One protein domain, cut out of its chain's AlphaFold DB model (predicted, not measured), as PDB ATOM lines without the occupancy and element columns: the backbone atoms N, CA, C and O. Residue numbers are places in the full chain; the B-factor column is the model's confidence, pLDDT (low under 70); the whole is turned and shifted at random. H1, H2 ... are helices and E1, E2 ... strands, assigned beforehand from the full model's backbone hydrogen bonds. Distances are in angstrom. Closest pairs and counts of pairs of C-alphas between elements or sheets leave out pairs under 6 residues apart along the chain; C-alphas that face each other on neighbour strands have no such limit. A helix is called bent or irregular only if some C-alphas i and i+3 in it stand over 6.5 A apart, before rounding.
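What this domain is: This is residues 221 to 404 of the 417 residues of the protein "Right-handed parallel beta-helix repeat-containing protein" of Hyphomicrobiaceae bacterium (UniProt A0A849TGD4). What shape do the atoms make? A chain wound in stacked turns makes a short three-walled solenoid: the sheet E3 E5 E10 E13 E16 is one wall, and a second sheet, folded at E4, makes two more, with E1 E6 E11 E14 E15 in one and E2 E9 E12 in the other. The hairpin E7 and E8 reaches out along the longest axis, residues 295 to 300 sticking out; H1 packs on E9, and H2 covers the end near E14. What is it built of? The printed part has 184 residues with two named helices and sixteen named strands, in the order E1 to E11, H1, E12 to E15, H2, E16; it is mostly strand, with under half of its residues in named elements. It is compact, with a radius of gyration of the C-alphas of 16.0 A and spans of 56 by 40 by 36 A.

How they stand to each other: What stands beside E4, residues 257 to 270? It bends by 143 degrees at residue 265. Within hydrogen-bond range, its parallel neighbours are E1, residues 221 to 228 (N 225 and O 260, 2.9 A), E2, 232 to 235 (N 234 and O 268, 2.9 A), E6, 280 to 284 (N 283 and O 259, 2.8 A), and E9, 307 to 312 (N 269 and O 310, 2.8 A). What faces this branched sheet, which also holds E11, 326 to 328, E12, 343 to 345, and the hairpin of E14, 358 to 360, and E15, 382 to 384? The parallel sheet of E3, 238 to 240, E5, 273 to 275, E10, 315 to 317, E13, 348 to 351, and E16, 400 to 403, in that order, makes a sandwich with it, two sheets face to face, best planes 15 degrees apart. Where are the helices? H1, 333 to 341, and H2, 386 to 393, are on the same face of the branched sheet; the closest C-alphas of H1 and E9, Phe 338 and Glu 307, are 4.7 A apart. H1 is irregular, C-alphas 335 and 338 being 8.5 A apart, with 1 of 5 O i to N i+4 and 4 of 6 O i to N i+3 pairs within range; in H2 every O i to N i+4 pair is.

Where its parts are: Where does E1 begin? C-alpha 221 is at (-7.874, -37.280, 20.992), and E1 is 18.7 A long, E4 17.6 A. Where are E7 and E8? E7, 291 to 294, begins at (-27.461, -43.610, 21.408), antiparallel to E8, 301 to 304, with N 293 and O 302 2.8 A apart. Where does E16 end? C-alpha 403 is at (7.476, -55.228, 8.526).

The domain as a whole: How far does it reach? The C-alphas farthest apart, Val 297 and Gly 404, are 56.2 A apart, and the printed part has no cut. Which links are long, and where is confidence low? E3 to E4 and E14 to E15 are long; pLDDT is under 70 in 30 residues, among them 362 to 380.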
ATOM      1  N   ARG A 221      -7.192 -36.394  21.944       92.44
ATOM      2  CA  ARG A 221      -7.874 -37.280  20.992       92.44
ATOM      3  C   ARG A 221      -7.906 -36.543  19.662       92.44
ATOM      4  O   ARG A 221      -8.272 -35.370  19.676       92.44
ATOM      5  N   GLY A 222      -7.552 -37.170  18.545       96.94
ATOM      6  CA  GLY A 222      -7.424 -36.461  17.265       96.94
ATOM      7  C   GLY A 222      -8.757 -35.951  16.716       96.94
ATOM      8  O   GLY A 222      -9.108 -34.779  16.884       96.94
ATOM      9  N   LEU A 223      -9.511 -36.838  16.070       98.12
ATOM     10  CA  LEU A 223     -10.827 -36.564  15.490       98.12
ATOM     11  C   LEU A 223     -11.866 -37.543  16.047       98.12
ATOM     12  O   LEU A 223     -11.655 -38.752  16.040       98.12
ATOM     13  N   HIS A 224     -13.003 -37.027  16.511       96.62
ATOM     14  CA  HIS A 224     -14.114 -37.820  17.027       96.62
ATOM     15  C   HIS A 224     -15.382 -37.581  16.213       96.62
ATOM     16  O   HIS A 224     -15.861 -36.447  16.144       96.62
ATOM     17  N   LEU A 225     -15.935 -38.648  15.640       96.69
ATOM     18  CA  LEU A 225     -17.258 -38.643  15.019       96.69
ATOM     19  C   LEU A 225     -18.232 -39.335  15.969       96.69
ATOM     20  O   LEU A 225     -18.053 -40.512  16.290       96.69
ATOM     21  N   GLU A 226     -19.237 -38.603  16.443       93.06
ATOM     22  CA  GLU A 226     -20.175 -39.081  17.452       93.06
ATOM     23  C   GLU A 226     -21.635 -38.835  17.073       93.06
ATOM     24  O   GLU A 226     -21.996 -37.733  16.665       93.06
ATOM     25  N   ALA A 227     -22.465 -39.863  17.278       90.38
ATOM     26  CA  ALA A 227     -23.925 -39.803  17.277       90.38
ATOM     27  C   ALA A 227     -24.514 -39.097  16.047       90.38
ATOM     28  O   ALA A 227     -25.181 -38.077  16.181       90.38
ATOM     29  N   GLY A 228     -24.300 -39.624  14.842       89.69
ATOM     30  CA  GLY A 228     -24.939 -39.056  13.655       89.69
ATOM     31  C   GLY A 228     -25.025 -39.992  12.458       89.69
ATOM     32  O   GLY A 228     -24.467 -41.093  12.437       89.69
ATOM     33  N   GLU A 229     -25.808 -39.568  11.469       87.31
ATOM     34  CA  GLU A 229     -26.354 -40.448  10.425       87.31
ATOM     35  C   GLU A 229     -25.454 -40.589   9.192       87.31
ATOM     36  O   GLU A 229     -25.648 -41.503   8.379       87.31
ATOM     37  N   GLY A 230     -24.478 -39.689   9.063       89.31
ATOM     38  CA  GLY A 230     -23.623 -39.582   7.890       89.31
ATOM     39  C   GLY A 230     -24.389 -39.149   6.632       89.31
ATOM     40  O   GLY A 230     -25.502 -38.649   6.728       89.31
ATOM     41  N   PRO A 231     -23.811 -39.287   5.431       96.69
ATOM     42  CA  PRO A 231     -22.466 -39.795   5.215       96.69
ATOM     43  C   PRO A 231     -21.411 -38.879   5.847       96.69
ATOM     44  O   PRO A 231     -21.561 -37.656   5.869       96.69
ATOM     45  N   TYR A 232     -20.350 -39.490   6.362       98.50
ATOM     46  CA  TYR A 232     -19.122 -38.813   6.756       98.50
ATOM     47  C   TYR A 232     -18.020 -39.213   5.785       98.50
ATOM     48  O   TYR A 232     -17.796 -40.402   5.565       98.50
ATOM     49  N   LEU A 233     -17.300 -38.237   5.247       98.81
ATOM     50  CA  LEU A 233     -16.073 -38.468   4.498       98.81
ATOM     51  C   LEU A 233     -14.916 -37.801   5.231       98.81
ATOM     52  O   LEU A 233     -14.903 -36.582   5.376       98.81
ATOM     53  N   VAL A 234     -13.940 -38.595   5.660       98.88
ATOM     54  CA  VAL A 234     -12.656 -38.104   6.168       98.88
ATOM     55  C   VAL A 234     -11.588 -38.533   5.177       98.88
ATOM     56  O   VAL A 234     -11.353 -39.736   5.018       98.88
ATOM     57  N   GLN A 235     -10.976 -37.574   4.483       98.81
ATOM     58  CA  GLN A 235     -10.007 -37.898   3.441       98.81
ATOM     59  C   GLN A 235      -8.789 -36.989   3.380       98.81
ATOM     60  O   GLN A 235      -8.895 -35.788   3.596       98.81
ATOM     61  N   ARG A 236      -7.638 -37.553   2.997       98.69
ATOM     62  CA  ARG A 236      -6.369 -36.808   2.873       98.69
ATOM     63  C   ARG A 236      -5.993 -36.057   4.156       98.69
ATOM     64  O   ARG A 236      -5.354 -35.010   4.110       98.69
ATOM     65  N   CYS A 237      -6.406 -36.579   5.310       98.81
ATOM     66  CA  CYS A 237      -6.082 -36.007   6.607       98.81
ATOM     67  C   CYS A 237      -4.840 -36.665   7.207       98.81
ATOM     68  O   CYS A 237      -4.567 -37.844   6.971       98.81
ATOM     69  N   GLN A 238      -4.139 -35.901   8.038       98.12
ATOM     70  CA  GLN A 238      -3.048 -36.385   8.878       98.12
ATOM     71  C   GLN A 238      -3.508 -36.372  10.335       98.12
ATOM     72  O   GLN A 238      -3.867 -35.323  10.874       98.12
ATOM     73  N   ILE A 239      -3.549 -37.543  10.965       98.25
ATOM     74  CA  ILE A 239      -4.080 -37.718  12.318       98.25
ATOM     75  C   ILE A 239      -3.014 -38.411  13.155       98.25
ATOM     76  O   ILE A 239      -2.856 -39.631  13.087       98.25
ATOM     77  N   ALA A 240      -2.257 -37.619  13.908       95.50
ATOM     78  CA  ALA A 240      -0.969 -38.079  14.398       95.50
ATOM     79  C   ALA A 240      -0.607 -37.612  15.801       95.50
ATOM     80  O   ALA A 240      -1.039 -36.544  16.241       95.50
ATOM     81  N   ALA A 241       0.231 -38.398  16.476       94.19
ATOM     82  CA  ALA A 241       0.836 -38.040  17.756       94.19
ATOM     83  C   ALA A 241      -0.181 -37.618  18.832       94.19
ATOM     84  O   ALA A 241       0.170 -36.833  19.714       94.19
ATOM     85  N   ASN A 242      -1.449 -38.043  18.748       94.81
ATOM     86  CA  ASN A 242      -2.464 -37.672  19.732       94.81
ATOM     87  C   ASN A 242      -2.244 -38.478  21.014       94.81
ATOM     88  O   ASN A 242      -1.997 -39.680  20.966       94.81
ATOM     89  N   ARG A 243      -2.313 -37.792  22.154       91.50
ATOM     90  CA  ARG A 243      -1.784 -38.272  23.429       91.50
ATOM     91  C   ARG A 243      -2.864 -38.692  24.398       91.50
ATOM     92  O   ARG A 243      -3.968 -38.152  24.391       91.50
ATOM     93  N   GLN A 244      -2.550 -39.629  25.268       87.38
ATOM     94  CA  GLN A 244      -3.380 -39.901  26.419       87.38
ATOM     95  C   GLN A 244      -3.359 -38.682  27.350       87.38
ATOM     96  O   GLN A 244      -2.357 -37.980  27.491       87.38
ATOM     97  N   GLU A 245      -4.498 -38.381  27.968       84.00
ATOM     98  CA  GLU A 245      -4.560 -37.295  28.942       84.00
ATOM     99  C   GLU A 245      -3.844 -37.682  30.258       84.00
ATOM    100  O   GLU A 245      -3.838 -38.859  30.620       84.00
ATOM    101  N   PRO A 246      -3.321 -36.715  31.041       80.81
ATOM    102  CA  PRO A 246      -2.527 -37.000  32.243       80.81
ATOM    103  C   PRO A 246      -3.274 -37.743  33.357       80.81
ATOM    104  O   PRO A 246      -2.657 -38.366  34.214       80.81
ATOM    105  N   LEU A 247      -4.605 -37.640  33.386       70.62
ATOM    106  CA  LEU A 247      -5.451 -38.289  34.384       70.62
ATOM    107  C   LEU A 247      -6.197 -39.449  33.732       70.62
ATOM    108  O   LEU A 247      -7.327 -39.284  33.255       70.62
ATOM    109  N   ILE A 248      -5.570 -40.626  33.719       60.19
ATOM    110  CA  ILE A 248      -6.202 -41.866  33.264       60.19
ATOM    111  C   ILE A 248      -7.418 -42.124  34.158       60.19
ATOM    112  O   ILE A 248      -7.289 -42.268  35.369       60.19
ATOM    113  N   ASN A 249      -8.616 -42.139  33.569       57.56
ATOM    114  CA  ASN A 249      -9.750 -42.789  34.205       57.56
ATOM    115  C   ASN A 249      -9.944 -44.142  33.533       57.56
ATOM    116  O   ASN A 249      -9.810 -44.270  32.318       57.56
ATOM    117  N   GLU A 250     -10.241 -45.144  34.348       49.66
ATOM    118  CA  GLU A 250     -10.117 -46.576  34.040       49.66
ATOM    119  C   GLU A 250     -11.014 -47.068  32.885       49.66
ATOM    120  O   GLU A 250     -10.974 -48.231  32.510       49.66
ATOM    121  N   TRP A 251     -11.806 -46.185  32.266       53.59
ATOM    122  CA  TRP A 251     -12.940 -46.567  31.427       53.59
ATOM    123  C   TRP A 251     -13.034 -45.835  30.084       53.59
ATOM    124  O   TRP A 251     -14.069 -45.916  29.429       53.59
ATOM    125  N   ARG A 252     -12.025 -45.057  29.644       65.88
ATOM    126  CA  ARG A 252     -12.148 -44.262  28.395       65.88
ATOM    127  C   ARG A 252     -10.901 -44.262  27.509       65.88
ATOM    128  O   ARG A 252     -10.346 -43.203  27.225       65.88
ATOM    129  N   TRP A 253     -10.566 -45.433  26.967       70.31
ATOM    130  CA  TRP A 253      -9.478 -45.649  25.997       70.31
ATOM    131  C   TRP A 253      -9.531 -44.739  24.753       70.31
ATOM    132  O   TRP A 253      -8.523 -44.525  24.100       70.31
ATOM    133  N   SER A 254     -10.682 -44.147  24.417       78.31
ATOM    134  CA  SER A 254     -10.796 -43.255  23.253       78.31
ATOM    135  C   SER A 254      -9.900 -42.002  23.309       78.31
ATOM    136  O   SER A 254      -9.729 -41.337  22.291       78.31
ATOM    137  N   PHE A 255      -9.410 -41.610  24.492       80.69
ATOM    138  CA  PHE A 255      -8.463 -40.499  24.648       80.69
ATOM    139  C   PHE A 255      -7.034 -41.016  24.465       80.69
ATOM    140  O   PHE A 255      -6.639 -41.961  25.135       80.69
ATOM    141  N   GLY A 256      -6.292 -40.408  23.543       84.75
ATOM    142  CA  GLY A 256      -5.039 -40.909  22.979       84.75
ATOM    143  C   GLY A 256      -5.216 -41.643  21.653       84.75
ATOM    144  O   GLY A 256      -4.239 -41.981  21.004       84.75
ATOM    145  N   SER A 257      -6.447 -41.868  21.189       92.69
ATOM    146  CA  SER A 257      -6.667 -42.377  19.834       92.69
ATOM    147  C   SER A 257      -6.588 -41.266  18.782       92.69
ATOM    148  O   SER A 257      -6.953 -40.110  19.038       92.69
ATOM    149  N   GLY A 258      -6.174 -41.641  17.573       96.44
ATOM    150  CA  GLY A 258      -6.154 -40.762  16.410       96.44
ATOM    151  C   GLY A 258      -7.567 -40.418  15.960       96.44
ATOM    152  O   GLY A 258      -8.048 -39.306  16.184       96.44
ATOM    153  N   LEU A 259      -8.249 -41.380  15.344       96.94
ATOM    154  CA  LEU A 259      -9.636 -41.238  14.910       96.94
ATOM    155  C   LEU A 259     -10.546 -42.150  15.731       96.94
ATOM    156  O   LEU A 259     -10.288 -43.344  15.846       96.94
ATOM    157  N   VAL A 260     -11.627 -41.592  16.278       94.94
ATOM    158  CA  VAL A 260     -12.610 -42.335  17.073       94.94
ATOM    159  C   VAL A 260     -14.005 -42.212  16.472       94.94
ATOM    160  O   VAL A 260     -14.434 -41.116  16.106       94.94
ATOM    161  N   LEU A 261     -14.728 -43.328  16.430       94.25
ATOM    162  CA  LEU A 261     -16.125 -43.416  16.016       94.25
ATOM    163  C   LEU A 261     -16.990 -43.884  17.188       94.25
ATOM    164  O   LEU A 261     -16.706 -44.925  17.772       94.25
ATOM    165  N   THR A 262     -18.062 -43.156  17.494       90.50
ATOM    166  CA  THR A 262     -19.043 -43.546  18.521       90.50
ATOM    167  C   THR A 262     -20.448 -43.306  17.987       90.50
ATOM    168  O   THR A 262     -20.839 -42.163  17.801       90.50
ATOM    169  N   HIS A 263     -21.244 -44.341  17.734       89.75
ATOM    170  CA  HIS A 263     -22.598 -44.175  17.182       89.75
ATOM    171  C   HIS A 263     -22.633 -43.364  15.872       89.75
ATOM    172  O   HIS A 263     -23.540 -42.565  15.640       89.75
ATOM    173  N   ALA A 264     -21.609 -43.526  15.032       91.56
ATOM    174  CA  ALA A 264     -21.486 -42.827  13.757       91.56
ATOM    175  C   ALA A 264     -21.794 -43.781  12.596       91.56
ATOM    176  O   ALA A 264     -21.196 -44.856  12.489       91.56
ATOM    177  N   ARG A 265     -22.716 -43.385  11.714       91.94
ATOM    178  CA  ARG A 265     -23.169 -44.203  10.578       91.94
ATOM    179  C   ARG A 265     -22.638 -43.651   9.261       91.94
ATOM    180  O   ARG A 265     -22.545 -42.441   9.092       91.94
ATOM    181  N   GLY A 266     -22.343 -44.527   8.302       95.88
ATOM    182  CA  GLY A 266     -21.986 -44.116   6.939       95.88
ATOM    183  C   GLY A 266     -20.654 -43.371   6.867       95.88
ATOM    184  O   GLY A 266     -20.578 -42.311   6.249       95.88
ATOM    185  N   VAL A 267     -19.624 -43.889   7.535       98.12
ATOM    186  CA  VAL A 267     -18.299 -43.264   7.617       98.12
ATOM    187  C   VAL A 267     -17.374 -43.851   6.558       98.12
ATOM    188  O   VAL A 267     -17.159 -45.058   6.526       98.12
ATOM    189  N   MET A 268     -16.761 -43.000   5.740       98.69
ATOM    190  CA  MET A 268     -15.679 -43.363   4.830       98.69
ATOM    191  C   MET A 268     -14.384 -42.666   5.254       98.69
ATOM    192  O   MET A 268     -14.286 -41.439   5.210       98.69
ATOM    193  N   LEU A 269     -13.386 -43.461   5.628       98.75
ATOM    194  CA  LEU A 269     -12.013 -43.030   5.866       98.75
ATOM    195  C   LEU A 269     -11.194 -43.372   4.629       98.75
ATOM    196  O   LEU A 269     -11.020 -44.552   4.314       98.75
ATOM    197  N   LYS A 270     -10.724 -42.356   3.909       98.69
ATOM    198  CA  LYS A 270     -10.084 -42.546   2.610       98.69
ATOM    199  C   LYS A 270      -8.772 -41.778   2.465       98.69
ATOM    200  O   LYS A 270      -8.760 -40.567   2.634       98.69
ATOM    201  N   ASN A 271      -7.691 -42.434   2.039       98.44
ATOM    202  CA  ASN A 271      -6.422 -41.750   1.735       98.44
ATOM    203  C   ASN A 271      -5.868 -40.922   2.915       98.44
ATOM    204  O   ASN A 271      -5.296 -39.858   2.699       98.44
ATOM    205  N   ASN A 272      -6.075 -41.365   4.158       98.69
ATOM    206  CA  ASN A 272      -5.538 -40.688   5.340       98.69
ATOM    207  C   ASN A 272      -4.183 -41.269   5.750       98.69
ATOM    208  O   ASN A 272      -3.917 -42.447   5.512       98.69
ATOM    209  N   LEU A 273      -3.379 -40.450   6.424       97.69
ATOM    210  CA  LEU A 273      -2.182 -40.865   7.149       97.69
ATOM    211  C   LEU A 273      -2.478 -40.801   8.653       97.69
ATOM    212  O   LEU A 273      -2.787 -39.731   9.183       97.69
ATOM    213  N   ILE A 274      -2.415 -41.942   9.338       97.56
ATOM    214  CA  ILE A 274      -2.771 -42.063  10.758       97.56
ATOM    215  C   ILE A 274      -1.644 -42.787  11.489       97.56
ATOM    216  O   ILE A 274      -1.373 -43.947  11.182       97.56
ATOM    217  N   PHE A 275      -0.975 -42.111  12.423       94.00
ATOM    218  CA  PHE A 275       0.236 -42.658  13.040       94.00
ATOM    219  C   PHE A 275       0.528 -42.133  14.443       94.00
ATOM    220  O   PHE A 275       0.126 -41.029  14.801       94.00
ATOM    221  N   ASP A 276       1.272 -42.920  15.218       90.81
ATOM    222  CA  ASP A 276       1.833 -42.531  16.520       90.81
ATOM    223  C   ASP A 276       0.800 -41.997  17.537       90.81
ATOM    224  O   ASP A 276       1.079 -41.126  18.349       90.81
ATOM    225  N   ASN A 277      -0.442 -42.475  17.481       93.88
ATOM    226  CA  ASN A 277      -1.449 -42.137  18.490       93.88
ATOM    227  C   ASN A 277      -1.377 -43.121  19.668       93.88
ATOM    228  O   ASN A 277      -1.404 -44.328  19.426       93.88
ATOM    229  N   ASP A 278      -1.351 -42.613  20.905       91.12
ATOM    230  CA  ASP A 278      -1.043 -43.371  22.131       91.12
ATOM    231  C   ASP A 278      -1.899 -44.633  22.343       91.12
ATOM    232  O   ASP A 278      -1.416 -45.634  22.866       91.12
ATOM    233  N   VAL A 279      -3.185 -44.606  21.968       89.31
ATOM    234  CA  VAL A 279      -4.101 -45.724  22.275       89.31
ATOM    235  C   VAL A 279      -4.497 -46.554  21.065       89.31
ATOM    236  O   VAL A 279      -4.509 -47.780  21.143       89.31
ATOM    237  N   ALA A 280      -4.903 -45.911  19.973       92.69
ATOM    238  CA  ALA A 280      -5.274 -46.585  18.730       92.69
ATOM    239  C   ALA A 280      -5.181 -45.600  17.571       92.69
ATOM    240  O   ALA A 280      -5.597 -44.445  17.714       92.69
ATOM    241  N   GLN A 281      -4.723 -46.053  16.408       95.88
ATOM    242  CA  GLN A 281      -4.745 -45.201  15.218       95.88
ATOM    243  C   GLN A 281      -6.199 -44.949  14.788       95.88
ATOM    244  O   GLN A 281      -6.638 -43.799  14.690       95.88
ATOM    245  N   VAL A 282      -6.986 -46.022  14.650       96.62
ATOM    246  CA  VAL A 282      -8.436 -45.957  14.422       96.62
ATOM    247  C   VAL A 282      -9.171 -46.778  15.474       96.62
ATOM    248  O   VAL A 282      -8.911 -47.967  15.652       96.62
ATOM    249  N   GLY A 283     -10.118 -46.143  16.157       92.75
ATOM    250  CA  GLY A 283     -10.926 -46.752  17.202       92.75
ATOM    251  C   GLY A 283     -12.421 -46.627  16.937       92.75
ATOM    252  O   GLY A 283     -12.925 -45.549  16.628       92.75
ATOM    253  N   VAL A 284     -13.158 -47.709  17.133       90.44
ATOM    254  CA  VAL A 284     -14.611 -47.687  17.287       90.44
ATOM    255  C   VAL A 284     -14.918 -47.916  18.750       90.44
ATOM    256  O   VAL A 284     -14.608 -48.962  19.310       90.44
ATOM    257  N   ARG A 285     -15.505 -46.904  19.370       83.75
ATOM    258  CA  ARG A 285     -15.887 -46.934  20.767       83.75
ATOM    259  C   ARG A 285     -17.206 -47.688  20.917       83.75
ATOM    260  O   ARG A 285     -18.244 -47.221  20.452       83.75
ATOM    261  N   ASP A 286     -17.124 -48.835  21.576       70.12
ATOM    262  CA  ASP A 286     -18.167 -49.852  21.733       70.12
ATOM    263  C   ASP A 286     -18.607 -50.057  23.193       70.12
ATOM    264  O   ASP A 286     -19.493 -50.852  23.473       70.12
ATOM    265  N   ASP A 287     -18.024 -49.298  24.125       62.38
ATOM    266  CA  ASP A 287     -18.305 -49.321  25.569       62.38
ATOM    267  C   ASP A 287     -19.636 -48.642  25.953       62.38
ATOM    268  O   ASP A 287     -19.823 -48.224  27.100       62.38
ATOM    269  N   ARG A 288     -20.540 -48.447  24.988       65.50
ATOM    270  CA  ARG A 288     -21.845 -47.818  25.188       65.50
ATOM    271  C   ARG A 288     -22.890 -48.491  24.314       65.50
ATOM    272  O   ARG A 288     -22.655 -48.712  23.129       65.50
ATOM    273  N   ASP A 289     -24.057 -48.721  24.906       64.50
ATOM    274  CA  ASP A 289     -25.270 -49.045  24.164       64.50
ATOM    275  C   ASP A 289     -25.613 -47.932  23.172       64.50
ATOM    276  O   ASP A 289     -25.169 -46.786  23.315       64.50
ATOM    277  N   LYS A 290     -26.473 -48.275  22.209       71.69
ATOM    278  CA  LYS A 290     -27.025 -47.365  21.203       71.69
ATOM    279  C   LYS A 290     -27.352 -45.988  21.774       71.69
ATOM    280  O   LYS A 290     -27.976 -45.857  22.829       71.69
ATOM    281  N   HIS A 291     -26.996 -44.939  21.039       78.19
ATOM    282  CA  HIS A 291     -27.461 -43.610  21.408       78.19
ATOM    283  C   HIS A 291     -28.924 -43.468  21.007       78.19
ATOM    284  O   HIS A 291     -29.251 -43.567  19.827       78.19
ATOM    285  N   VAL A 292     -29.786 -43.212  21.987       81.12
ATOM    286  CA  VAL A 292     -31.214 -42.984  21.777       81.12
ATOM    287  C   VAL A 292     -31.510 -41.500  21.951       81.12
ATOM    288  O   VAL A 292     -31.318 -40.950  23.034       81.12
ATOM    289  N   PHE A 293     -32.005 -40.857  20.899       79.31
ATOM    290  CA  PHE A 293     -32.510 -39.492  20.953       79.31
ATOM    291  C   PHE A 293     -34.006 -39.488  20.677       79.31
ATOM    292  O   PHE A 293     -34.456 -39.913  19.618       79.31
ATOM    293  N   ARG A 294     -34.787 -38.999  21.635       82.44
ATOM    294  CA  ARG A 294     -36.208 -38.739  21.430       82.44
ATOM    295  C   ARG A 294     -36.362 -37.287  21.009       82.44
ATOM    296  O   ARG A 294     -36.099 -36.394  21.815       82.44
ATOM    297  N   ASP A 295     -36.801 -37.069  19.778       74.81
ATOM    298  CA  ASP A 295     -37.114 -35.734  19.292       74.81
ATOM    299  C   ASP A 295     -38.207 -35.120  20.190       74.81
ATOM    300  O   ASP A 295     -39.273 -35.719  20.373       74.81
ATOM    301  N   PRO A 296     -37.953 -33.955  20.807       70.31
ATOM    302  CA  PRO A 296     -38.848 -33.399  21.817       70.31
ATOM    303  C   PRO A 296     -40.146 -32.826  21.232       70.31
ATOM    304  O   PRO A 296     -41.061 -32.533  21.997       70.31
ATOM    305  N   VAL A 297     -40.237 -32.647  19.908       74.25
ATOM    306  CA  VAL A 297     -41.396 -32.049  19.228       74.25
ATOM    307  C   VAL A 297     -42.303 -33.133  18.648       74.25
ATOM    308  O   VAL A 297     -43.502 -33.154  18.903       74.25
ATOM    309  N   SER A 298     -41.729 -34.046  17.874       82.62
ATOM    310  CA  SER A 298     -42.424 -35.140  17.194       82.62
ATOM    311  C   SER A 298     -42.567 -36.395  18.055       82.62
ATOM    312  O   SER A 298     -43.400 -37.250  17.763       82.62
ATOM    313  N   GLY A 299     -41.750 -36.540  19.103       85.62
ATOM    314  CA  GLY A 299     -41.704 -37.735  19.946       85.62
ATOM    315  C   GLY A 299     -41.036 -38.949  19.290       85.62
ATOM    316  O   GLY A 299     -40.984 -40.008  19.922       85.62
ATOM    317  N   VAL A 300     -40.526 -38.812  18.058       85.19
ATOM    318  CA  VAL A 300     -39.839 -39.881  17.321       85.19
ATOM    319  C   VAL A 300     -38.548 -40.262  18.038       85.19
ATOM    320  O   VAL A 300     -37.799 -39.406  18.503       85.19
ATOM    321  N   ILE A 301     -38.292 -41.565  18.138       84.06
ATOM    322  CA  ILE A 301     -37.071 -42.108  18.723       84.06
ATOM    323  C   ILE A 301     -36.083 -42.424  17.599       84.06
ATOM    324  O   ILE A 301     -36.365 -43.231  16.717       84.06
ATOM    325  N   HIS A 302     -34.916 -41.797  17.661       81.00
ATOM    326  CA  HIS A 302     -33.772 -42.043  16.802       81.00
ATOM    327  C   HIS A 302     -32.761 -42.905  17.553       81.00
ATOM    328  O   HIS A 302     -32.363 -42.568  18.667       81.00
ATOM    329  N   GLU A 303     -32.333 -44.004  16.937       84.75
ATOM    330  CA  GLU A 303     -31.301 -44.885  17.480       84.75
ATOM    331  C   GLU A 303     -30.067 -44.855  16.576       84.75
ATOM    332  O   GLU A 303     -30.122 -45.202  15.386       84.75
ATOM    333  N   TRP A 304     -28.936 -44.433  17.137       83.56
ATOM    334  CA  TRP A 304     -27.664 -44.391  16.429       83.56
ATOM    335  C   TRP A 304     -26.726 -45.497  16.888       83.56
ATOM    336  O   TRP A 304     -26.498 -45.728  18.076       83.56
ATOM    337  N   TYR A 305     -26.141 -46.130  15.880       86.81
ATOM    338  CA  TYR A 305     -25.212 -47.243  15.963       86.81
ATOM    339  C   TYR A 305     -23.951 -46.887  15.189       86.81
ATOM    340  O   TYR A 305     -24.002 -46.043  14.298       86.81
ATOM    341  N   THR A 306     -22.826 -47.534  15.485       90.00
ATOM    342  CA  THR A 306     -21.681 -47.476  14.572       90.00
ATOM    343  C   THR A 306     -21.852 -48.547  13.496       90.00
ATOM    344  O   THR A 306     -21.786 -49.737  13.787       90.00
ATOM    345  N   GLU A 307     -22.092 -48.144  12.250       91.12
ATOM    346  CA  GLU A 307     -22.311 -49.054  11.113       91.12
ATOM    347  C   GLU A 307     -21.999 -48.364   9.775       91.12
ATOM    348  O   GLU A 307     -21.866 -47.141   9.709       91.12
ATOM    349  N   ARG A 308     -21.917 -49.144   8.687       94.31
ATOM    350  CA  ARG A 308     -21.540 -48.648   7.348       94.31
ATOM    351  C   ARG A 308     -20.224 -47.871   7.408       94.31
ATOM    352  O   ARG A 308     -20.154 -46.715   7.000       94.31
ATOM    353  N   VAL A 309     -19.208 -48.504   7.988       96.06
ATOM    354  CA  VAL A 309     -17.868 -47.932   8.137       96.06
ATOM    355  C   VAL A 309     -16.970 -48.528   7.064       96.06
ATOM    356  O   VAL A 309     -16.937 -49.742   6.876       96.06
ATOM    357  N   SER A 310     -16.255 -47.675   6.339       97.75
ATOM    358  CA  SER A 310     -15.340 -48.075   5.279       97.75
ATOM    359  C   SER A 310     -13.966 -47.444   5.456       97.75
ATOM    360  O   SER A 310     -13.866 -46.225   5.585       97.75
ATOM    361  N   LEU A 311     -12.914 -48.261   5.429       98.19
ATOM    362  CA  LEU A 311     -11.514 -47.833   5.419       98.19
ATOM    363  C   LEU A 311     -10.916 -48.178   4.059       98.19
ATOM    364  O   LEU A 311     -10.854 -49.350   3.696       98.19
ATOM    365  N   LYS A 312     -10.479 -47.172   3.304       97.88
ATOM    366  CA  LYS A 312      -9.946 -47.369   1.958       97.88
ATOM    367  C   LYS A 312      -8.661 -46.588   1.703       97.88
ATOM    368  O   LYS A 312      -8.647 -45.368   1.861       97.88
ATOM    369  N   ASN A 313      -7.613 -47.257   1.225       97.19
ATOM    370  CA  ASN A 313      -6.356 -46.612   0.819       97.19
ATOM    371  C   ASN A 313      -5.726 -45.734   1.916       97.19
ATOM    372  O   ASN A 313      -5.109 -44.715   1.607       97.19
ATOM    373  N   ASN A 314      -5.917 -46.060   3.195       98.12
ATOM    374  CA  ASN A 314      -5.270 -45.330   4.286       98.12
ATOM    375  C   ASN A 314      -3.873 -45.895   4.542       98.12
ATOM    376  O   ASN A 314      -3.644 -47.083   4.353       98.12
ATOM    377  N   THR A 315      -2.965 -45.050   5.020       96.94
ATOM    378  CA  THR A 315      -1.697 -45.472   5.620       96.94
ATOM    379  C   THR A 315      -1.831 -45.378   7.134       96.94
ATOM    380  O   THR A 315      -2.057 -44.289   7.666       96.94
ATOM    381  N   ILE A 316      -1.753 -46.520   7.815       96.50
ATOM    382  CA  ILE A 316      -1.991 -46.650   9.253       96.50
ATOM    383  C   ILE A 316      -0.747 -47.266   9.889       96.50
ATOM    384  O   ILE A 316      -0.356 -48.382   9.553       96.50
ATOM    385  N   ILE A 317      -0.119 -46.521  10.790       93.56
ATOM    386  CA  ILE A 317       1.211 -46.831  11.306       93.56
ATOM    387  C   ILE A 317       1.139 -46.967  12.826       93.56
ATOM    388  O   ILE A 317       0.715 -46.042  13.520       93.56
ATOM    389  N   ALA A 318       1.571 -48.115  13.336       86.56
ATOM    390  CA  ALA A 318       1.816 -48.348  14.753       86.56
ATOM    391  C   ALA A 318       3.314 -48.221  15.052       86.56
ATOM    392  O   ALA A 318       4.147 -48.442  14.176       86.56
ATOM    393  N   THR A 319       3.649 -47.881  16.293       83.00
ATOM    394  CA  THR A 319       5.030 -47.876  16.800       83.00
ATOM    395  C   THR A 319       5.140 -48.846  17.972       83.00
ATOM    396  O   THR A 319       4.122 -49.274  18.514       83.00
ATOM    397  N   ASP A 320       6.355 -49.177  18.402       77.44
ATOM    398  CA  ASP A 320       6.569 -50.067  19.555       77.44
ATOM    399  C   ASP A 320       5.941 -49.521  20.836       77.44
ATOM    400  O   ASP A 320       5.365 -50.266  21.629       77.44
ATOM    401  N   ALA A 321       6.012 -48.200  21.016       80.69
ATOM    402  CA  ALA A 321       5.355 -47.515  22.120       80.69
ATOM    403  C   ALA A 321       3.823 -47.523  21.974       80.69
ATOM    404  O   ALA A 321       3.114 -47.628  22.973       80.69
ATOM    405  N   ASN A 322       3.322 -47.447  20.737       83.88
ATOM    406  CA  ASN A 322       1.909 -47.261  20.413       83.88
ATOM    407  C   ASN A 322       1.422 -48.341  19.421       83.88
ATOM    408  O   ASN A 322       1.177 -48.045  18.243       83.88
ATOM    409  N   PRO A 323       1.274 -49.605  19.866       85.06
ATOM    410  CA  PRO A 323       1.190 -50.757  18.964       85.06
ATOM    411  C   PRO A 323      -0.184 -50.959  18.311       85.06
ATOM    412  O   PRO A 323      -0.312 -51.749  17.381       85.06
ATOM    413  N   THR A 324      -1.241 -50.293  18.783       91.62
ATOM    414  CA  THR A 324      -2.607 -50.566  18.312       91.62
ATOM    415  C   THR A 324      -2.908 -49.840  16.999       91.62
ATOM    416  O   THR A 324      -3.084 -48.617  16.971       91.62
ATOM    417  N   LEU A 325      -3.064 -50.600  15.914       94.44
ATOM    418  CA  LEU A 325      -3.513 -50.108  14.609       94.44
ATOM    419  C   LEU A 325      -5.021 -49.846  14.621       94.44
ATOM    420  O   LEU A 325      -5.470 -48.705  14.484       94.44
ATOM    421  N   LEU A 326      -5.807 -50.905  14.821       94.00
ATOM    422  CA  LEU A 326      -7.266 -50.852  14.836       94.00
ATOM    423  C   LEU A 326      -7.792 -51.352  16.177       94.00
ATOM    424  O   LEU A 326      -7.349 -52.387  16.671       94.00
ATOM    425  N   ARG A 327      -8.784 -50.654  16.729       90.69
ATOM    426  CA  ARG A 327      -9.558 -51.108  17.888       90.69
ATOM    427  C   ARG A 327     -11.044 -51.091  17.555       90.69
ATOM    428  O   ARG A 327     -11.624 -50.019  17.411       90.69
ATOM    429  N   LEU A 328     -11.640 -52.264  17.385       89.19
ATOM    430  CA  LEU A 328     -12.982 -52.461  16.830       89.19
ATOM    431  C   LEU A 328     -13.906 -53.184  17.835       89.19
ATOM    432  O   LEU A 328     -13.402 -53.872  18.723       89.19
ATOM    433  N   PRO A 329     -15.242 -53.063  17.712       85.88
ATOM    434  CA  PRO A 329     -16.193 -53.756  18.583       85.88
ATOM    435  C   PRO A 329     -16.168 -55.274  18.394       85.88
ATOM    436  O   PRO A 329     -15.900 -55.751  17.291       85.88
ATOM    437  N   SER A 330     -16.560 -56.037  19.418       79.06
ATOM    438  CA  SER A 330     -16.914 -57.462  19.264       79.06
ATOM    439  C   SER A 330     -18.230 -57.635  18.478       79.06
ATOM    440  O   SER A 330     -18.922 -56.649  18.206       79.06
ATOM    441  N   LYS A 331     -18.625 -58.861  18.072       73.00
ATOM    442  CA  LYS A 331     -19.972 -59.046  17.475       73.00
ATOM    443  C   LYS A 331     -21.097 -58.996  18.502       73.00
ATOM    444  O   LYS A 331     -22.237 -58.799  18.096       73.00
ATOM    445  N   ASP A 332     -20.798 -59.106  19.789       70.31
ATOM    446  CA  ASP A 332     -21.818 -58.950  20.830       70.31
ATOM    447  C   ASP A 332     -22.338 -57.500  20.902       70.31
ATOM    448  O   ASP A 332     -23.404 -57.242  21.457       70.31
ATOM    449  N   PHE A 333     -21.649 -56.556  20.249       73.25
ATOM    450  CA  PHE A 333     -22.132 -55.199  20.012       73.25
ATOM    451  C   PHE A 333     -23.366 -55.184  19.087       73.25
ATOM    452  O   PHE A 333     -23.245 -55.350  17.867       73.25
ATOM    453  N   ASP A 334     -24.552 -54.971  19.674       65.38
ATOM    454  CA  ASP A 334     -25.852 -54.807  18.992       65.38
ATOM    455  C   ASP A 334     -26.082 -55.827  17.851       65.38
ATOM    456  O   ASP A 334     -26.434 -55.482  16.721       65.38
ATOM    457  N   GLY A 335     -25.809 -57.109  18.127       58.09
ATOM    458  CA  GLY A 335     -26.074 -58.224  17.207       58.09
ATOM    459  C   GLY A 335     -25.124 -58.344  16.005       58.09
ATOM    460  O   GLY A 335     -25.498 -58.918  14.981       58.09
ATOM    461  N   GLY A 336     -23.906 -57.795  16.078       76.00
ATOM    462  CA  GLY A 336     -22.877 -57.924  15.036       76.00
ATOM    463  C   GLY A 336     -23.068 -56.975  13.852       76.00
ATOM    464  O   GLY A 336     -22.405 -57.118  12.819       76.00
ATOM    465  N   ARG A 337     -23.958 -55.986  13.997       83.00
ATOM    466  CA  ARG A 337     -24.341 -55.018  12.960       83.00
ATOM    467  C   ARG A 337     -23.148 -54.289  12.342       83.00
ATOM    468  O   ARG A 337     -23.101 -54.126  11.122       83.00
ATOM    469  N   PHE A 338     -22.182 -53.873  13.167       88.31
ATOM    470  CA  PHE A 338     -20.954 -53.224  12.702       88.31
ATOM    471  C   PHE A 338     -20.248 -54.090  11.652       88.31
ATOM    472  O   PHE A 338     -20.009 -53.639  10.536       88.31
ATOM    473  N   TRP A 339     -20.002 -55.361  11.976       87.19
ATOM    474  CA  TRP A 339     -19.239 -56.297  11.152       87.19
ATOM    475  C   TRP A 339     -19.910 -56.636   9.821       87.19
ATOM    476  O   TRP A 339     -19.229 -56.781   8.809       87.19
ATOM    477  N   GLN A 340     -21.243 -56.688   9.778       88.50
ATOM    478  CA  GLN A 340     -21.982 -56.916   8.528       88.50
ATOM    479  C   GLN A 340     -21.742 -55.806   7.495       88.50
ATOM    480  O   GLN A 340     -21.785 -56.050   6.285       88.50
ATOM    481  N   GLN A 341     -21.456 -54.590   7.962       91.38
ATOM    482  CA  GLN A 341     -21.376 -53.375   7.148       91.38
ATOM    483  C   GLN A 341     -20.019 -52.663   7.262       91.38
ATOM    484  O   GLN A 341     -19.859 -51.559   6.740       91.38
ATOM    485  N   PHE A 342     -19.047 -53.282   7.932       93.38
ATOM    486  CA  PHE A 342     -17.661 -52.840   7.968       93.38
ATOM    487  C   PHE A 342     -16.942 -53.330   6.717       93.38
ATOM    488  O   PHE A 342     -17.055 -54.502   6.352       93.38
ATOM    489  N   ARG A 343     -16.224 -52.437   6.040       95.00
ATOM    490  CA  ARG A 343     -15.421 -52.770   4.863       95.00
ATOM    491  C   ARG A 343     -14.045 -52.132   4.988       95.00
ATOM    492  O   ARG A 343     -13.956 -50.922   5.155       95.00
ATOM    493  N   ALA A 344     -12.980 -52.908   4.869       95.62
ATOM    494  CA  ALA A 344     -11.635 -52.376   4.713       95.62
ATOM    495  C   ALA A 344     -11.006 -52.941   3.435       95.62
ATOM    496  O   ALA A 344     -11.126 -54.138   3.158       95.62
ATOM    497  N   SER A 345     -10.420 -52.067   2.616       95.25
ATOM    498  CA  SER A 345      -9.727 -52.456   1.390       95.25
ATOM    499  C   SER A 345      -8.516 -51.570   1.129       95.25
ATOM    500  O   SER A 345      -8.551 -50.356   1.350       95.25
ATOM    501  N   ASP A 346      -7.465 -52.184   0.588       94.25
ATOM    502  CA  ASP A 346      -6.305 -51.490   0.025       94.25
ATOM    503  C   ASP A 346      -5.595 -50.558   1.027       94.25
ATOM    504  O   ASP A 346      -4.992 -49.561   0.636       94.25
ATOM    505  N   ASN A 347      -5.708 -50.827   2.332       96.06
ATOM    506  CA  ASN A 347      -4.994 -50.066   3.355       96.06
ATOM    507  C   ASN A 347      -3.533 -50.537   3.442       96.06
ATOM    508  O   ASN A 347      -3.224 -51.705   3.222       96.06
ATOM    509  N   ASN A 348      -2.635 -49.620   3.789       94.88
ATOM    510  CA  ASN A 348      -1.231 -49.902   4.048       94.88
ATOM    511  C   ASN A 348      -0.989 -49.826   5.552       94.88
ATOM    512  O   ASN A 348      -1.144 -48.763   6.158       94.88
ATOM    513  N   TYR A 349      -0.604 -50.950   6.141       94.12
ATOM    514  CA  TYR A 349      -0.290 -51.065   7.557       94.12
ATOM    515  C   TYR A 349       1.226 -51.122   7.759       94.12
ATOM    516  O   TYR A 349       1.935 -51.777   6.994       94.12
ATOM    517  N   PHE A 350       1.715 -50.440   8.791       92.44
ATOM    518  CA  PHE A 350       3.116 -50.471   9.214       92.44
ATOM    519  C   PHE A 350       3.185 -50.791  10.706       92.44
ATOM    520  O   PHE A 350       2.445 -50.204  11.501       92.44
ATOM    521  N   GLY A 351       4.061 -51.720  11.073       86.81
ATOM    522  CA  GLY A 351       4.301 -52.137  12.450       86.81
ATOM    523  C   GLY A 351       5.040 -53.474  12.498       86.81
ATOM    524  O   GLY A 351       5.411 -54.035  11.468       86.81
ATOM    525  N   MET A 352       5.231 -54.030  13.691       82.44
ATOM    526  CA  MET A 352       5.812 -55.367  13.831       82.44
ATOM    527  C   MET A 352       4.805 -56.444  13.400       82.44
ATOM    528  O   MET A 352       3.739 -56.563  14.002       82.44
ATOM    529  N   ARG A 353       5.143 -57.283  12.408       76.00
ATOM    530  CA  ARG A 353       4.231 -58.306  11.840       76.00
ATOM    531  C   ARG A 353       3.537 -59.192  12.854       76.00
ATOM    532  O   ARG A 353       2.366 -59.541  12.710       76.00
ATOM    533  N   HIS A 354       4.310 -59.605  13.847       81.31
ATOM    534  CA  HIS A 354       3.889 -60.544  14.874       81.31
ATOM    535  C   HIS A 354       3.334 -59.836  16.113       81.31
ATOM    536  O   HIS A 354       2.882 -60.506  17.041       81.31
ATOM    537  N   ALA A 355       3.324 -58.499  16.134       84.88
ATOM    538  CA  ALA A 355       2.620 -57.761  17.165       84.88
ATOM    539  C   ALA A 355       1.110 -57.899  16.960       84.88
ATOM    540  O   ALA A 355       0.574 -57.804  15.853       84.88
ATOM    541  N   LYS A 356       0.406 -58.101  18.072       88.69
ATOM    542  CA  LYS A 356      -1.048 -58.215  18.105       88.69
ATOM    543  C   LYS A 356      -1.701 -56.826  18.085       88.69
ATOM    544  O   LYS A 356      -2.289 -56.389  19.066       88.69
ATOM    545  N   ALA A 357      -1.534 -56.124  16.966       91.19
ATOM    546  CA  ALA A 357      -1.889 -54.716  16.775       91.19
ATOM    547  C   ALA A 357      -3.370 -54.463  16.417       91.19
ATOM    548  O   ALA A 357      -3.815 -53.312  16.395       91.19
ATOM    549  N   PHE A 358      -4.137 -55.512  16.114       91.50
ATOM    550  CA  PHE A 358      -5.558 -55.427  15.774       91.50
ATOM    551  C   PHE A 358      -6.392 -55.920  16.955       91.50
ATOM    552  O   PHE A 358      -6.320 -57.090  17.312       91.50
ATOM    553  N   VAL A 359      -7.176 -55.043  17.576       88.44
ATOM    554  CA  VAL A 359      -7.916 -55.327  18.815       88.44
ATOM    555  C   VAL A 359      -9.416 -55.392  18.538       88.44
ATOM    556  O   VAL A 359      -9.966 -54.491  17.902       88.44
ATOM    557  N   ILE A 360     -10.085 -56.429  19.048       85.56
ATOM    558  CA  ILE A 360     -11.542 -56.614  18.966       85.56
ATOM    559  C   ILE A 360     -12.127 -56.761  20.379       85.56
ATOM    560  O   ILE A 360     -11.679 -57.617  21.144       85.56
ATOM    561  N   GLY A 361     -13.142 -55.947  20.695       75.88
ATOM    562  CA  GLY A 361     -13.938 -56.005  21.927       75.88
ATOM    563  C   GLY A 361     -13.545 -55.022  23.039       75.88
ATOM    564  O   GLY A 361     -12.431 -54.479  23.093       75.88
ATOM    565  N   ALA A 362     -14.479 -54.811  23.972       58.19
ATOM    566  CA  ALA A 362     -14.286 -53.999  25.168       58.19
ATOM    567  C   ALA A 362     -13.570 -54.810  26.262       58.19
ATOM    568  O   ALA A 362     -14.067 -55.827  26.731       58.19
ATOM    569  N   GLY A 363     -12.398 -54.345  26.702       51.66
ATOM    570  CA  GLY A 363     -11.770 -54.859  27.922       51.66
ATOM    571  C   GLY A 363     -11.000 -56.177  27.812       51.66
ATOM    572  O   GLY A 363     -10.783 -56.799  28.846       51.66
ATOM    573  N   ALA A 364     -10.526 -56.594  26.632       40.75
ATOM    574  CA  ALA A 364      -9.555 -57.688  26.580       40.75
ATOM    575  C   ALA A 364      -8.288 -57.286  27.360       40.75
ATOM    576  O   ALA A 364      -7.443 -56.537  26.865       40.75
ATOM    577  N   GLY A 365      -8.154 -57.793  28.588       40.25
ATOM    578  CA  GLY A 365      -6.839 -58.111  29.116       40.25
ATOM    579  C   GLY A 365      -6.131 -58.957  28.061       40.25
ATOM    580  O   GLY A 365      -6.743 -59.832  27.446       40.25
ATOM    581  N   LEU A 366      -4.875 -58.630  27.785       42.47
ATOM    582  CA  LEU A 366      -4.006 -59.347  26.857       42.47
ATOM    583  C   LEU A 366      -3.947 -60.834  27.274       42.47
ATOM    584  O   LEU A 366      -3.103 -61.185  28.094       42.47
ATOM    585  N   GLY A 367      -4.849 -61.712  26.815       36.19
ATOM    586  CA  GLY A 367      -4.870 -63.067  27.383       36.19
ATOM    587  C   GLY A 367      -5.806 -64.119  26.796       36.19
ATOM    588  O   GLY A 367      -5.379 -65.264  26.692       36.19
ATOM    589  N   GLU A 368      -7.034 -63.804  26.385       40.22
ATOM    590  CA  GLU A 368      -7.931 -64.860  25.887       40.22
ATOM    591  C   GLU A 368      -7.776 -65.050  24.373       40.22
ATOM    592  O   GLU A 368      -8.146 -64.204  23.563       40.22
ATOM    593  N   ALA A 369      -7.147 -66.162  23.990       43.78
ATOM    594  CA  ALA A 369      -7.110 -66.631  22.612       43.78
ATOM    595  C   ALA A 369      -8.431 -67.336  22.263       43.78
ATOM    596  O   ALA A 369      -9.008 -68.025  23.105       43.78
ATOM    597  N   CYS A 370      -8.874 -67.225  21.006       43.84
ATOM    598  CA  CYS A 370      -9.961 -68.057  20.487       43.84
ATOM    599  C   CYS A 370      -9.652 -69.542  20.729       43.84
ATOM    600  O   CYS A 370      -8.591 -70.036  20.339       43.84
ATOM    601  N   SER A 371     -10.593 -70.278  21.317       41.28
ATOM    602  CA  SER A 371     -10.520 -71.735  21.401       41.28
ATOM    603  C   SER A 371     -10.696 -72.365  20.012       41.28
ATOM    604  O   SER A 371     -11.480 -71.897  19.178       41.28
ATOM    605  N   ALA A 372      -9.935 -73.431  19.745       35.91
ATOM    606  CA  ALA A 372      -9.972 -74.155  18.477       35.91
ATOM    607  C   ALA A 372     -11.392 -74.694  18.218       35.91
ATOM    608  O   ALA A 372     -11.857 -75.591  18.915       35.91
ATOM    609  N   GLY A 373     -12.093 -74.113  17.239       41.22
ATOM    610  CA  GLY A 373     -13.474 -74.471  16.888       41.22
ATOM    611  C   GLY A 373     -14.407 -73.277  16.672       41.22
ATOM    612  O   GLY A 373     -15.434 -73.428  16.017       41.22
ATOM    613  N   GLN A 374     -14.042 -72.078  17.142       48.62
ATOM    614  CA  GLN A 374     -14.756 -70.842  16.806       48.62
ATOM    615  C   GLN A 374     -14.226 -70.273  15.478       48.62
ATOM    616  O   GLN A 374     -13.318 -69.445  15.444       48.62
ATOM    617  N   SER A 375     -14.751 -70.758  14.350       38.62
ATOM    618  CA  SER A 375     -14.383 -70.284  13.010       38.62
ATOM    619  C   SER A 375     -15.047 -68.937  12.689       38.62
ATOM    620  O   SER A 375     -16.037 -68.834  11.966       38.62
ATOM    621  N   GLY A 376     -14.478 -67.873  13.247       51.03
ATOM    622  CA  GLY A 376     -14.750 -66.485  12.877       51.03
ATOM    623  C   GLY A 376     -14.459 -65.540  14.037       51.03
ATOM    624  O   GLY A 376     -14.874 -65.829  15.154       51.03
ATOM    625  N   LEU A 377     -13.846 -64.373  13.773       50.66
ATOM    626  CA  LEU A 377     -13.493 -63.318  14.768       50.66
ATOM    627  C   LEU A 377     -14.645 -62.838  15.658       50.66
ATOM    628  O   LEU A 377     -14.485 -61.968  16.502       50.66
ATOM    629  N   GLY A 378     -15.849 -63.329  15.400       49.16
ATOM    630  CA  GLY A 378     -17.070 -62.772  15.910       49.16
ATOM    631  C   GLY A 378     -17.357 -63.011  17.370       49.16
ATOM    632  O   GLY A 378     -17.911 -62.131  18.012       49.16
ATOM    633  N   SER A 379     -17.003 -64.185  17.866       50.69
ATOM    634  CA  SER A 379     -17.269 -64.601  19.240       50.69
ATOM    635  C   SER A 379     -16.077 -64.382  20.172       50.69
ATOM    636  O   SER A 379     -16.183 -64.701  21.350       50.69
ATOM    637  N   CYS A 380     -14.947 -63.865  19.669       55.28
ATOM    638  CA  CYS A 380     -13.710 -63.752  20.437       55.28
ATOM    639  C   CYS A 380     -13.289 -62.292  20.654       55.28
ATOM    640  O   CYS A 380     -12.904 -61.591  19.710       55.28
ATOM    641  N   ASN A 381     -13.257 -61.870  21.915       71.31
ATOM    642  CA  ASN A 381     -12.495 -60.696  22.334       71.31
ATOM    643  C   ASN A 381     -10.999 -61.026  22.280       71.31
ATOM    644  O   ASN A 381     -10.603 -62.123  22.664       71.31
ATOM    645  N   GLY A 382     -10.160 -60.104  21.807       79.31
ATOM    646  CA  GLY A 382      -8.729 -60.386  21.736       79.31
ATOM    647  C   GLY A 382      -7.910 -59.405  20.916       79.31
ATOM    648  O   GLY A 382      -8.392 -58.381  20.433       79.31
ATOM    649  N   SER A 383      -6.628 -59.733  20.789       86.44
ATOM    650  CA  SER A 383      -5.657 -59.001  19.977       86.44
ATOM    651  C   SER A 383      -5.046 -59.949  18.945       86.44
ATOM    652  O   SER A 383      -4.692 -61.083  19.280       86.44
ATOM    653  N   TYR A 384      -4.919 -59.474  17.711       88.25
ATOM    654  CA  TYR A 384      -4.589 -60.266  16.530       88.25
ATOM    655  C   TYR A 384      -3.410 -59.645  15.782       88.25
ATOM    656  O   TYR A 384      -3.281 -58.420  15.694       88.25
ATOM    657  N   THR A 385      -2.555 -60.500  15.235       91.12
ATOM    658  CA  THR A 385      -1.586 -60.145  14.190       91.12
ATOM    659  C   THR A 385      -2.311 -59.779  12.892       91.12
ATOM    660  O   THR A 385      -3.513 -60.020  12.746       91.12
ATOM    661  N   PHE A 386      -1.593 -59.222  11.916       90.62
ATOM    662  CA  PHE A 386      -2.194 -58.892  10.621       90.62
ATOM    663  C   PHE A 386      -2.748 -60.121   9.882       90.62
ATOM    664  O   PHE A 386      -3.852 -60.069   9.340       90.62
ATOM    665  N   ASP A 387      -2.015 -61.238   9.892       89.50
ATOM    666  CA  ASP A 387      -2.439 -62.462   9.206       89.50
ATOM    667  C   ASP A 387      -3.689 -63.076   9.868       89.50
ATOM    668  O   ASP A 387      -4.624 -63.471   9.168       89.50
ATOM    669  N   GLU A 388      -3.760 -63.087  11.205       89.38
ATOM    670  CA  GLU A 388      -4.959 -63.509  11.947       89.38
ATOM    671  C   GLU A 388      -6.158 -62.594  11.655       89.38
ATOM    672  O   GLU A 388      -7.253 -63.083  11.365       89.38
ATOM    673  N   TRP A 389      -5.946 -61.272  11.670       88.38
ATOM    674  CA  TRP A 389      -6.968 -60.279  11.340       88.38
ATOM    675  C   TRP A 389      -7.533 -60.494   9.931       88.38
ATOM    676  O   TRP A 389      -8.752 -60.611   9.764       88.38
ATOM    677  N   ARG A 390      -6.673 -60.594   8.912       88.06
ATOM    678  CA  ARG A 390      -7.094 -60.782   7.516       88.06
ATOM    679  C   ARG A 390      -7.875 -62.080   7.338       88.06
ATOM    680  O   ARG A 390      -8.976 -62.065   6.786       88.06
ATOM    681  N   ASN A 391      -7.337 -63.191   7.842       84.94
ATOM    682  CA  ASN A 391      -7.950 -64.510   7.679       84.94
ATOM    683  C   ASN A 391      -9.338 -64.574   8.306       84.94
ATOM    684  O   ASN A 391     -10.265 -65.138   7.730       84.94
ATOM    685  N   ALA A 392      -9.485 -63.994   9.492       77.50
ATOM    686  CA  ALA A 392     -10.672 -64.219  10.283       77.50
ATOM    687  C   ALA A 392     -11.752 -63.128  10.061       77.50
ATOM    688  O   ALA A 392     -12.906 -63.314  10.457       77.50
ATOM    689  N   SER A 393     -11.415 -62.028   9.369       84.25
ATOM    690  CA  SER A 393     -12.348 -60.953   8.986       84.25
ATOM    691  C   SER A 393     -12.753 -60.933   7.519       84.25
ATOM    692  O   SER A 393     -13.786 -60.347   7.180       84.25
ATOM    693  N   GLY A 394     -11.914 -61.504   6.647       85.00
ATOM    694  CA  GLY A 394     -12.037 -61.379   5.196       85.00
ATOM    695  C   GLY A 394     -11.863 -59.948   4.671       85.00
ATOM    696  O   GLY A 394     -12.215 -59.679   3.524       85.00
ATOM    697  N   GLN A 395     -11.375 -59.018   5.496       88.44
ATOM    698  CA  GLN A 395     -11.117 -57.634   5.104       88.44
ATOM    699  C   GLN A 395      -9.700 -57.478   4.560       88.44
ATOM    700  O   GLN A 395      -8.832 -58.303   4.834       88.44
ATOM    701  N   ASP A 396      -9.456 -56.390   3.823       88.19
ATOM    702  CA  ASP A 396      -8.102 -55.978   3.449       88.19
ATOM    703  C   ASP A 396      -7.326 -57.057   2.661       88.19
ATOM    704  O   ASP A 396      -6.112 -57.197   2.773       88.19
ATOM    705  N   ALA A 397      -8.022 -57.815   1.803       82.50
ATOM    706  CA  ALA A 397      -7.400 -58.843   0.962       82.50
ATOM    707  C   ALA A 397      -6.284 -58.290   0.049       82.50
ATOM    708  O   ALA A 397      -5.314 -58.993  -0.222       82.50
ATOM    709  N   GLY A 398      -6.415 -57.034  -0.398       82.56
ATOM    710  CA  GLY A 398      -5.406 -56.297  -1.169       82.56
ATOM    711  C   GLY A 398      -4.522 -55.361  -0.337       82.56
ATOM    712  O   GLY A 398      -3.815 -54.538  -0.909       82.56
ATOM    713  N   ALA A 399      -4.591 -55.417   0.995       86.12
ATOM    714  CA  ALA A 399      -3.765 -54.575   1.851       86.12
ATOM    715  C   ALA A 399      -2.309 -55.043   1.877       86.12
ATOM    716  O   ALA A 399      -2.012 -56.239   1.814       86.12
ATOM    717  N   HIS A 400      -1.410 -54.082   2.064       85.31
ATOM    718  CA  HIS A 400      -0.001 -54.343   2.314       85.31
ATOM    719  C   HIS A 400       0.294 -54.155   3.799       85.31
ATOM    720  O   HIS A 400      -0.117 -53.162   4.400       85.31
ATOM    721  N   PHE A 401       1.029 -55.098   4.382       87.56
ATOM    722  CA  PHE A 401       1.615 -54.943   5.706       87.56
ATOM    723  C   PHE A 401       3.133 -54.893   5.546       87.56
ATOM    724  O   PHE A 401       3.713 -55.786   4.926       87.56
ATOM    725  N   ASN A 402       3.748 -53.827   6.046       86.00
ATOM    726  CA  ASN A 402       5.182 -53.597   5.945       86.00
ATOM    727  C   ASN A 402       5.834 -53.834   7.307       86.00
ATOM    728  O   ASN A 402       5.556 -53.109   8.267       86.00
ATOM    729  N   ASP A 403       6.706 -54.840   7.348       77.50
ATOM    730  CA  ASP A 403       7.476 -55.228   8.526       77.50
ATOM    731  C   ASP A 403       8.726 -54.354   8.611       77.50
ATOM    732  O   ASP A 403       9.579 -54.399   7.724       77.50
ATOM    733  N   GLY A 404       8.858 -53.561   9.668       64.94
ATOM    734  CA  GLY A 404      10.059 -52.761   9.880       64.94
ATOM    735  C   GLY A 404       9.971 -51.905  11.129       64.94
ATOM    736  O   GLY A 404       8.876 -51.541  11.560       64.94
TER     737      GLY A 404